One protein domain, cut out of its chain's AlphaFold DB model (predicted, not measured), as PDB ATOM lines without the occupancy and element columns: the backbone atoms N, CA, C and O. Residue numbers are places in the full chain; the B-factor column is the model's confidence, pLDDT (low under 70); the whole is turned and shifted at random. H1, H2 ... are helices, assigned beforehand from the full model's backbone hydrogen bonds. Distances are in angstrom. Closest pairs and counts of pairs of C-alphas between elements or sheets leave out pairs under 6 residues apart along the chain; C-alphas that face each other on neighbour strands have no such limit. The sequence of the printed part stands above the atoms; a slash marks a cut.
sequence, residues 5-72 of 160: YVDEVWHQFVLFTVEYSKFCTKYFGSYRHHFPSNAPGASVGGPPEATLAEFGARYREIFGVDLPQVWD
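What this domain is: This is residues 5 to 72 of the 160 residues of an uncharacterized protein of Mycobacterium palustre (UniProt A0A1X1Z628). The model is an open, loose frame: H1 and H2 make a corner at one side, H3 lies apart from both across a hollow, and a long loop joins H2 to H3, with residues 37 to 51 sticking out. The printed 68 residues have three named helices, H1, H2, H3, and no named strand: all helix. The whole is loose, with a radius of gyration of the C-alphas of 14.4 A and spans of 31 by 30 by 24 A.

Where its parts are: H1, residues 5 to 15, is 16.3 A long from C-alpha 5 at (-31.201, -21.974, 55.186). H2, residues 17 to 28, is 15.3 A long. H3, residues 52 to 63, is 16.0 A long and ends at C-alpha 63, (-27.142, -3.344, 48.684).

How they stand to each other: H1 and H2 are close but not clearly touching, the closest C-alphas being those of Val 14 and Tyr 20, 5.7 A. They run opposite ways at a steep tilt of 67 degrees. H3 is apart from H1 and H2. Every O i to N i+4 pair is within hydrogen-bond range in H2 and H3, and 6 of 7 in H1.

The domain as a whole: The two farthest C-alphas, of Pro 40 and Gly 64, are 37.8 A apart; those of Tyr 5 and Asp 72 are 9.0 A apart. The printed part has no cut. The H1 to H2 link is tight, the H2 to H3 link long. Residues 37 to 47 have pLDDT under 70.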
ATOM      1  N   TYR A   5     -30.239 -22.703  54.365       81.12
ATOM      2  CA  TYR A   5     -31.201 -21.974  55.186       81.12
ATOM      3  C   TYR A   5     -32.034 -20.991  54.350       81.12
ATOM      4  O   TYR A   5     -33.261 -20.983  54.421       81.12
ATOM      5  N   VAL A   6     -31.378 -20.175  53.515       88.19
ATOM      6  CA  VAL A   6     -32.096 -19.261  52.611       88.19
ATOM      7  C   VAL A   6     -32.899 -20.043  51.569       88.19
ATOM      8  O   VAL A   6     -34.002 -19.623  51.225       88.19
ATOM      9  N   ASP A   7     -32.383 -21.183  51.106       85.31
ATOM     10  CA  ASP A   7     -33.062 -22.078  50.164       85.31
ATOM     11  C   ASP A   7     -34.363 -22.619  50.738       85.31
ATOM     12  O   ASP A   7     -35.408 -22.527  50.098       85.31
ATOM     13  N   GLU A   8     -34.330 -23.110  51.972       83.75
ATOM     14  CA  GLU A   8     -35.502 -23.620  52.669       83.75
ATOM     15  C   GLU A   8     -36.566 -22.529  52.847       83.75
ATOM     16  O   GLU A   8     -37.726 -22.723  52.474       83.75
ATOM     17  N   VAL A   9     -36.169 -21.348  53.332       88.44
ATOM     18  CA  VAL A   9     -37.085 -20.206  53.489       88.44
ATOM     19  C   VAL A   9     -37.659 -19.772  52.139       88.44
ATOM     20  O   VAL A   9     -38.850 -19.470  52.047       88.44
ATOM     21  N   TRP A  10     -36.849 -19.775  51.076       90.56
ATOM     22  CA  TRP A  10     -37.305 -19.465  49.723       90.56
ATOM     23  C   TRP A  10     -38.360 -20.464  49.238       90.56
ATOM     24  O   TRP A  10     -39.414 -20.047  48.760       90.56
ATOM     25  N   HIS A  11     -38.134 -21.767  49.425       89.19
ATOM     26  CA  HIS A  11     -39.098 -22.805  49.057       89.19
ATOM     27  C   HIS A  11     -40.426 -22.660  49.807       89.19
ATOM     28  O   HIS A  11     -41.484 -22.814  49.196       89.19
ATOM     29  N   GLN A  12     -40.391 -22.306  51.095       92.50
ATOM     30  CA  GLN A  12     -41.610 -22.013  51.852       92.50
ATOM     31  C   GLN A  12     -42.302 -20.743  51.345       92.50
ATOM     32  O   GLN A  12     -43.521 -20.728  51.177       92.50
ATOM     33  N   PHE A  13     -41.545 -19.685  51.040       94.62
ATOM     34  CA  PHE A  13     -42.096 -18.415  50.565       94.62
ATOM     35  C   PHE A  13     -42.872 -18.556  49.248       94.62
ATOM     36  O   PHE A  13     -43.944 -17.968  49.105       94.62
ATOM     37  N   VAL A  14     -42.385 -19.376  48.312       94.25
ATOM     38  CA  VAL A  14     -43.046 -19.606  47.012       94.25
ATOM     39  C   VAL A  14     -44.471 -20.169  47.173       94.25
ATOM     40  O   VAL A  14     -45.323 -19.937  46.312       94.25
ATOM     41  N   LEU A  15     -44.770 -20.860  48.280       94.69
ATOM     42  CA  LEU A  15     -46.104 -21.404  48.564       94.69
ATOM     43  C   LEU A  15     -47.129 -20.321  48.939       94.69
ATOM     44  O   LEU A  15     -48.330 -20.512  48.732       94.69
ATOM     45  N   PHE A  16     -46.684 -19.160  49.427       96.56
ATOM     46  CA  PHE A  16     -47.536 -17.998  49.701       96.56
ATOM     47  C   PHE A  16     -47.825 -17.246  48.398       96.56
ATOM     48  O   PHE A  16     -47.306 -16.164  48.137       96.56
ATOM     49  N   THR A  17     -48.623 -17.868  47.526       95.19
ATOM     50  CA  THR A  17     -48.755 -17.481  46.108       95.19
ATOM     51  C   THR A  17     -49.170 -16.023  45.873       95.19
ATOM     52  O   THR A  17     -48.713 -15.412  44.904       95.19
ATOM     53  N   VAL A  18     -49.987 -15.427  46.751       97.50
ATOM     54  CA  VAL A  18     -50.399 -14.015  46.648       97.50
ATOM     55  C   VAL A  18     -49.226 -13.083  46.956       97.50
ATOM     56  O   VAL A  18     -48.941 -12.162  46.185       97.50
ATOM     57  N   GLU A  19     -48.537 -13.312  48.067       97.94
ATOM     58  CA  GLU A  19     -47.376 -12.546  48.519       97.94
ATOM     59  C   GLU A  19     -46.206 -12.708  47.549       97.94
ATOM     60  O   GLU A  19     -45.591 -11.715  47.154       97.94
ATOM     61  N   TYR A  20     -45.953 -13.940  47.105       97.25
ATOM     62  CA  TYR A  20     -44.920 -14.269  46.133       97.25
ATOM     63  C   TYR A  20     -45.177 -13.577  44.789       97.25
ATOM     64  O   TYR A  20     -44.282 -12.928  44.252       97.25
ATOM     65  N   SER A  21     -46.415 -13.599  44.281       97.38
ATOM     66  CA  SER A  21     -46.775 -12.891  43.045       97.38
ATOM     67  C   SER A  21     -46.548 -11.377  43.159       97.38
ATOM     68  O   SER A  21     -45.889 -10.783  42.303       97.38
ATOM     69  N   LYS A  22     -46.988 -10.754  44.264       98.00
ATOM     70  CA  LYS A  22     -46.744  -9.324  44.536       98.00
ATOM     71  C   LYS A  22     -45.253  -8.999  44.621       98.00
ATOM     72  O   LYS A  22     -44.814  -7.996  44.057       98.00
ATOM     73  N   PHE A  23     -44.477  -9.831  45.312       97.12
ATOM     74  CA  PHE A  23     -43.024  -9.699  45.402       97.12
ATOM     75  C   PHE A  23     -42.381  -9.770  44.015       97.12
ATOM     76  O   PHE A  23     -41.590  -8.894  43.657       97.12
ATOM     77  N   CYS A  24     -42.777 -10.749  43.201       96.94
ATOM     78  CA  CYS A  24     -42.252 -10.912  41.856       96.94
ATOM     79  C   CYS A  24     -42.564  -9.714  40.955       96.94
ATOM     80  O   CYS A  24     -41.665  -9.193  40.297       96.94
ATOM     81  N   THR A  25     -43.801  -9.216  40.966       97.00
ATOM     82  CA  THR A  25     -44.162  -8.008  40.213       97.00
ATOM     83  C   THR A  25     -43.365  -6.795  40.687       97.00
ATOM     84  O   THR A  25     -42.849  -6.052  39.857       97.00
ATOM     85  N   LYS A  26     -43.211  -6.611  42.005       97.00
ATOM     86  CA  LYS A  26     -42.504  -5.456  42.575       97.00
ATOM     87  C   LYS A  26     -41.024  -5.414  42.193       97.00
ATOM     88  O   LYS A  26     -40.534  -4.352  41.825       97.00
ATOM     89  N   TYR A  27     -40.311  -6.534  42.318       93.94
ATOM     90  CA  TYR A  27     -38.850  -6.558  42.166       93.94
ATOM     91  C   TYR A  27     -38.377  -7.049  40.797       93.94
ATOM     92  O   TYR A  27     -37.263  -6.731  40.392       93.94
ATOM     93  N   PHE A  28     -39.209  -7.793  40.066       94.00
ATOM     94  CA  PHE A  28     -38.834  -8.374  38.778       94.00
ATOM     95  C   PHE A  28     -39.753  -7.989  37.616       94.00
ATOM     96  O   PHE A  28     -39.479  -8.410  36.490       94.00
ATOM     97  N   GLY A  29     -40.837  -7.250  37.871       95.94
ATOM     98  CA  GLY A  29     -41.823  -6.831  36.868       95.94
ATOM     99  C   GLY A  29     -42.785  -7.930  36.403       95.94
ATOM    100  O   GLY A  29     -43.770  -7.631  35.734       95.94
ATOM    101  N   SER A  30     -42.541  -9.195  36.751       95.75
ATOM    102  CA  SER A  30     -43.357 -10.341  36.338       95.75
ATOM    103  C   SER A  30     -43.159 -11.545  37.261       95.75
ATOM    104  O   SER A  30     -42.168 -11.620  37.992       95.75
ATOM    105  N   TYR A  31     -44.103 -12.493  37.225       95.19
ATOM    106  CA  TYR A  31     -44.040 -13.734  38.000       95.19
ATOM    107  C   TYR A  31     -42.806 -14.567  37.628       95.19
ATOM    108  O   TYR A  31     -42.515 -14.773  36.447       95.19
ATOM    109  N   ARG A  32     -42.084 -15.072  38.633       92.81
ATOM    110  CA  ARG A  32     -40.927 -15.952  38.430       92.81
ATOM    111  C   ARG A  32     -41.313 -17.390  38.744       92.81
ATOM    112  O   ARG A  32     -41.578 -17.735  39.891       92.81
ATOM    113  N   HIS A  33     -41.345 -18.225  37.709       89.75
ATOM    114  CA  HIS A  33     -41.591 -19.653  37.862       89.75
ATOM    115  C   HIS A  33     -40.425 -20.312  38.599       89.75
ATOM    116  O   HIS A  33     -39.266 -20.142  38.220       89.75
ATOM    117  N   HIS A  34     -40.750 -21.047  39.658       85.19
ATOM    118  CA  HIS A  34     -39.790 -21.868  40.374       85.19
ATOM    119  C   HIS A  34     -39.576 -23.182  39.615       85.19
ATOM    120  O   HIS A  34     -40.543 -23.882  39.311       85.19
ATOM    121  N   PHE A  35     -38.319 -23.518  39.329       80.75
ATOM    122  CA  PHE A  35     -37.927 -24.780  38.708       80.75
ATOM    123  C   PHE A  35     -37.026 -25.541  39.682       80.75
ATOM    124  O   PHE A  35     -35.896 -25.107  39.909       80.75
ATOM    125  N   PRO A  36     -37.502 -26.649  40.275       72.19
ATOM    126  CA  PRO A  36     -36.686 -27.468  41.160       72.19
ATOM    127  C   PRO A  36     -35.429 -27.980  40.451       72.19
ATOM    128  O   PRO A  36     -35.487 -28.379  39.287       72.19
ATOM    129  N   SER A  37     -34.302 -28.045  41.160       67.06
ATOM    130  CA  SER A  37     -33.027 -28.521  40.598       67.06
ATOM    131  C   SER A  37     -33.046 -29.993  40.160       67.06
ATOM    132  O   SER A  37     -32.170 -30.423  39.419       67.06
ATOM    133  N   ASN A  38     -34.036 -30.775  40.596       66.12
ATOM    134  CA  ASN A  38     -34.248 -32.167  40.193       66.12
ATOM    135  C   ASN A  38     -35.292 -32.327  39.069       66.12
ATOM    136  O   ASN A  38     -35.681 -33.454  38.757       66.12
ATOM    137  N   ALA A  39     -35.772 -31.230  38.475       63.12
ATOM    138  CA  ALA A  39     -36.740 -31.295  37.389       63.12
ATOM    139  C   ALA A  39     -36.113 -31.923  36.121       63.12
ATOM    140  O   ALA A  39     -34.982 -31.586  35.755       63.12
ATOM    141  N   PRO A  40     -36.831 -32.807  35.401       54.94
ATOM    142  CA  PRO A  40     -36.354 -33.354  34.133       54.94
ATOM    143  C   PRO A  40     -36.031 -32.235  33.131       54.94
ATOM    144  O   PRO A  40     -36.879 -31.393  32.843       54.94
ATOM    145  N   GLY A  41     -34.803 -32.221  32.599       61.16
ATOM    146  CA  GLY A  41     -34.322 -31.198  31.656       61.16
ATOM    147  C   GLY A  41     -33.546 -30.037  32.291       61.16
ATOM    148  O   GLY A  41     -33.003 -29.204  31.566       61.16
ATOM    149  N   ALA A  42     -33.421 -29.999  33.621       56.62
ATOM    150  CA  ALA A  42     -32.704 -28.960  34.354       56.62
ATOM    151  C   ALA A  42     -31.172 -29.149  34.364       56.62
ATOM    152  O   ALA A  42     -30.576 -29.056  35.423       56.62
ATOM    153  N   SER A  43     -30.524 -29.422  33.221       53.44
ATOM    154  CA  SER A  43     -29.086 -29.128  33.010       53.44
ATOM    155  C   SER A  43     -28.555 -29.693  31.687       53.44
ATOM    156  O   SER A  43     -28.109 -30.838  31.639       53.44
ATOM    157  N   VAL A  44     -28.485 -28.865  30.640       45.97
ATOM    158  CA  VAL A  44     -27.429 -28.977  29.618       45.97
ATOM    159  C   VAL A  44     -27.042 -27.557  29.180       45.97
ATOM    160  O   VAL A  44     -27.788 -26.914  28.450       45.97
ATOM    161  N   GLY A  45     -25.892 -27.047  29.638       55.12
ATOM    162  CA  GLY A  45     -25.233 -25.881  29.021       55.12
ATOM    163  C   GLY A  45     -25.460 -24.489  29.633       55.12
ATOM    164  O   GLY A  45     -25.255 -23.498  28.935       55.12
ATOM    165  N   GLY A  46     -25.861 -24.376  30.903       59.59
ATOM    166  CA  GLY A  46     -25.872 -23.076  31.592       59.59
ATOM    167  C   GLY A  46     -24.456 -22.500  31.783       59.59
ATOM    168  O   GLY A  46     -23.492 -23.272  31.812       59.59
ATOM    169  N   PRO A  47     -24.301 -21.165  31.913       62.97
ATOM    170  CA  PRO A  47     -23.029 -20.573  32.323       62.97
ATOM    171  C   PRO A  47     -22.566 -21.179  33.661       62.97
ATOM    172  O   PRO A  47     -23.412 -21.628  34.441       62.97
ATOM    173  N   PRO A  48     -21.247 -21.207  33.935       70.81
ATOM    174  CA  PRO A  48     -20.739 -21.701  35.208       70.81
ATOM    175  C   PRO A  48     -21.425 -20.968  36.363       70.81
ATOM    176  O   PRO A  48     -21.637 -19.752  36.295       70.81
ATOM    177  N   GLU A  49     -21.790 -21.715  37.407       74.38
ATOM    178  CA  GLU A  49     -22.266 -21.097  38.639       74.38
ATOM    179  C   GLU A  49     -21.191 -20.137  39.149       74.38
ATOM    180  O   GLU A  49     -19.994 -20.441  39.104       74.38
ATOM    181  N   ALA A  50     -21.622 -18.960  39.606       82.81
ATOM    182  CA  ALA A  50     -20.715 -18.021  40.240       82.81
ATOM    183  C   ALA A  50     -20.046 -18.675  41.468       82.81
ATOM    184  O   ALA A  50     -20.451 -19.723  41.975       82.81
ATOM    185  N   THR A  51     -19.006 -18.039  41.973       86.75
ATOM    186  CA  THR A  51     -18.426 -18.353  43.276       86.75
ATOM    187  C   THR A  51     -19.124 -17.547  44.372       86.75
ATOM    188  O   THR A  51     -19.677 -16.470  44.131       86.75
ATOM    189  N   LEU A  52     -19.035 -18.013  45.623       85.19
ATOM    190  CA  LEU A  52     -19.536 -17.258  46.780       85.19
ATOM    191  C   LEU A  52     -18.890 -15.864  46.879       85.19
ATOM    192  O   LEU A  52     -19.543 -14.901  47.273       85.19
ATOM    193  N   ALA A  53     -17.616 -15.750  46.492       87.94
ATOM    194  CA  ALA A  53     -16.896 -14.482  46.474       87.94
ATOM    195  C   ALA A  53     -17.479 -13.507  45.437       87.94
ATOM    196  O   ALA A  53     -17.716 -12.342  45.757       87.94
ATOM    197  N   GLU A  54     -17.766 -13.982  44.221       91.69
ATOM    198  CA  GLU A  54     -18.416 -13.180  43.176       91.69
ATOM    199  C   GLU A  54     -19.835 -12.772  43.581       91.69
ATOM    200  O   GLU A  54     -20.217 -11.613  43.410       91.69
ATOM    201  N   PHE A  55     -20.596 -13.693  44.180       91.44
ATOM    202  CA  PHE A  55     -21.913 -13.394  44.735       91.44
ATOM    203  C   PHE A  55     -21.844 -12.317  45.823       91.44
ATOM    204  O   PHE A  55     -22.580 -11.335  45.756       91.44
ATOM    205  N   GLY A  56     -20.923 -12.448  46.781       92.44
ATOM    206  CA  GLY A  56     -20.722 -11.463  47.844       92.44
ATOM    207  C   GLY A  56     -20.312 -10.086  47.316       92.44
ATOM    208  O   GLY A  56     -20.823  -9.071  47.789       92.44
ATOM    209  N   ALA A  57     -19.447 -10.034  46.298       94.12
ATOM    210  CA  ALA A  57     -19.055  -8.781  45.656       94.12
ATOM    211  C   ALA A  57     -20.252  -8.077  44.994       94.12
ATOM    212  O   ALA A  57     -20.459  -6.882  45.213       94.12
ATOM    213  N   ARG A  58     -21.079  -8.821  44.246       94.19
ATOM    214  CA  ARG A  58     -22.306  -8.290  43.628       94.19
ATOM    215  C   ARG A  58     -23.357  -7.881  44.654       94.19
ATOM    216  O   ARG A  58     -24.004  -6.854  44.482       94.19
ATOM    217  N   TYR A  59     -23.511  -8.643  45.735       94.12
ATOM    218  CA  TYR A  59     -24.419  -8.292  46.825       94.12
ATOM    219  C   TYR A  59     -24.047  -6.933  47.432       94.12
ATOM    220  O   TYR A  59     -24.906  -6.063  47.577       94.12
ATOM    221  N   ARG A  60     -22.754  -6.719  47.712       96.00
ATOM    222  CA  ARG A  60     -22.247  -5.451  48.251       96.00
ATOM    223  C   ARG A  60     -22.454  -4.284  47.291       96.00
ATOM    224  O   ARG A  60     -22.827  -3.206  47.735       96.00
ATOM    225  N   GLU A  61     -22.241  -4.494  45.996       96.81
ATOM    226  CA  GLU A  61     -22.484  -3.476  44.967       96.81
ATOM    227  C   GLU A  61     -23.950  -3.013  44.948       96.81
ATOM    228  O   GLU A  61     -24.216  -1.816  44.881       96.81
ATOM    229  N   ILE A  62     -24.900  -3.949  45.044       94.62
ATOM    230  CA  ILE A  62     -26.337  -3.656  44.943       94.62
ATOM    231  C   ILE A  62     -26.897  -3.078  46.247       94.62
ATOM    232  O   ILE A  62     -27.694  -2.141  46.216       94.62
ATOM    233  N   PHE A  63     -26.519  -3.650  47.392       94.31
ATOM    234  CA  PHE A  63     -27.142  -3.344  48.684       94.31
ATOM    235  C   PHE A  63     -26.288  -2.454  49.593       94.31
ATOM    236  O   PHE A  63     -26.773  -2.012  50.632       94.31
ATOM    237  N   GLY A  64     -25.029  -2.185  49.234       96.38
ATOM    238  CA  GLY A  64     -24.120  -1.347  50.021       96.38
ATOM    239  C   GLY A  64     -23.660  -1.969  51.342       96.38
ATOM    240  O   GLY A  64     -23.107  -1.264  52.183       96.38
ATOM    241  N   VAL A  65     -23.883  -3.270  51.546       95.50
ATOM    242  CA  VAL A  65     -23.527  -3.992  52.776       95.50
ATOM    243  C   VAL A  65     -22.744  -5.261  52.462       95.50
ATOM    244  O   VAL A  65     -22.902  -5.858  51.395       95.50
ATOM    245  N   ASP A  66     -21.897  -5.684  53.399       92.75
ATOM    246  CA  ASP A  66     -21.243  -6.989  53.319       92.75
ATOM    247  C   ASP A  66     -22.261  -8.124  53.299       92.75
ATOM    248  O   ASP A  66     -23.366  -7.990  53.825       92.75
ATOM    249  N   LEU A  67     -21.868  -9.249  52.692       90.81
ATOM    250  CA  LEU A  67     -22.731 -10.415  52.578       90.81
ATOM    251  C   LEU A  67     -23.152 -10.886  53.985       90.81
ATOM    252  O   LEU A  67     -22.285 -11.298  54.762       90.81
ATOM    253  N   PRO A  68     -24.452 -10.825  54.337       89.81
ATOM    254  CA  PRO A  68     -24.890 -11.163  55.684       89.81
ATOM    255  C   PRO A  68     -24.623 -12.629  56.030       89.81
ATOM    256  O   PRO A  68     -24.684 -13.502  55.164       89.81
ATOM    257  N   GLN A  69     -24.425 -12.918  57.319       84.25
ATOM    258  CA  GLN A  69     -24.105 -14.264  57.810       84.25
ATOM    259  C   GLN A  69     -25.164 -15.322  57.455       84.25
ATOM    260  O   GLN A  69     -24.845 -16.499  57.388       84.25
ATOM    261  N   VAL A  70     -26.410 -14.932  57.169       85.31
ATOM    262  CA  VAL A  70     -27.462 -15.864  56.714       85.31
ATOM    263  C   VAL A  70     -27.094 -16.602  55.414       85.31
ATOM    264  O   VAL A  70     -27.625 -17.673  55.128       85.31
ATOM    265  N   TRP A  71     -26.164 -16.048  54.631       87.50
ATOM    266  CA  TRP A  71     -25.620 -16.677  53.429       87.50
ATOM    267  C   TRP A  71     -24.430 -17.611  53.704       87.50
ATOM    268  O   TRP A  71     -23.957 -18.262  52.777       87.50
ATOM    269  N   ASP A  72     -23.935 -17.675  54.944       82.25
ATOM    270  CA  ASP A  72     -22.874 -18.594  55.358       82.25
ATOM    271  C   ASP A  72     -23.458 -19.967  55.709       82.25
ATOM    272  O   ASP A  72     -23.965 -20.210  56.804       82.25
TER     273      ASP A  72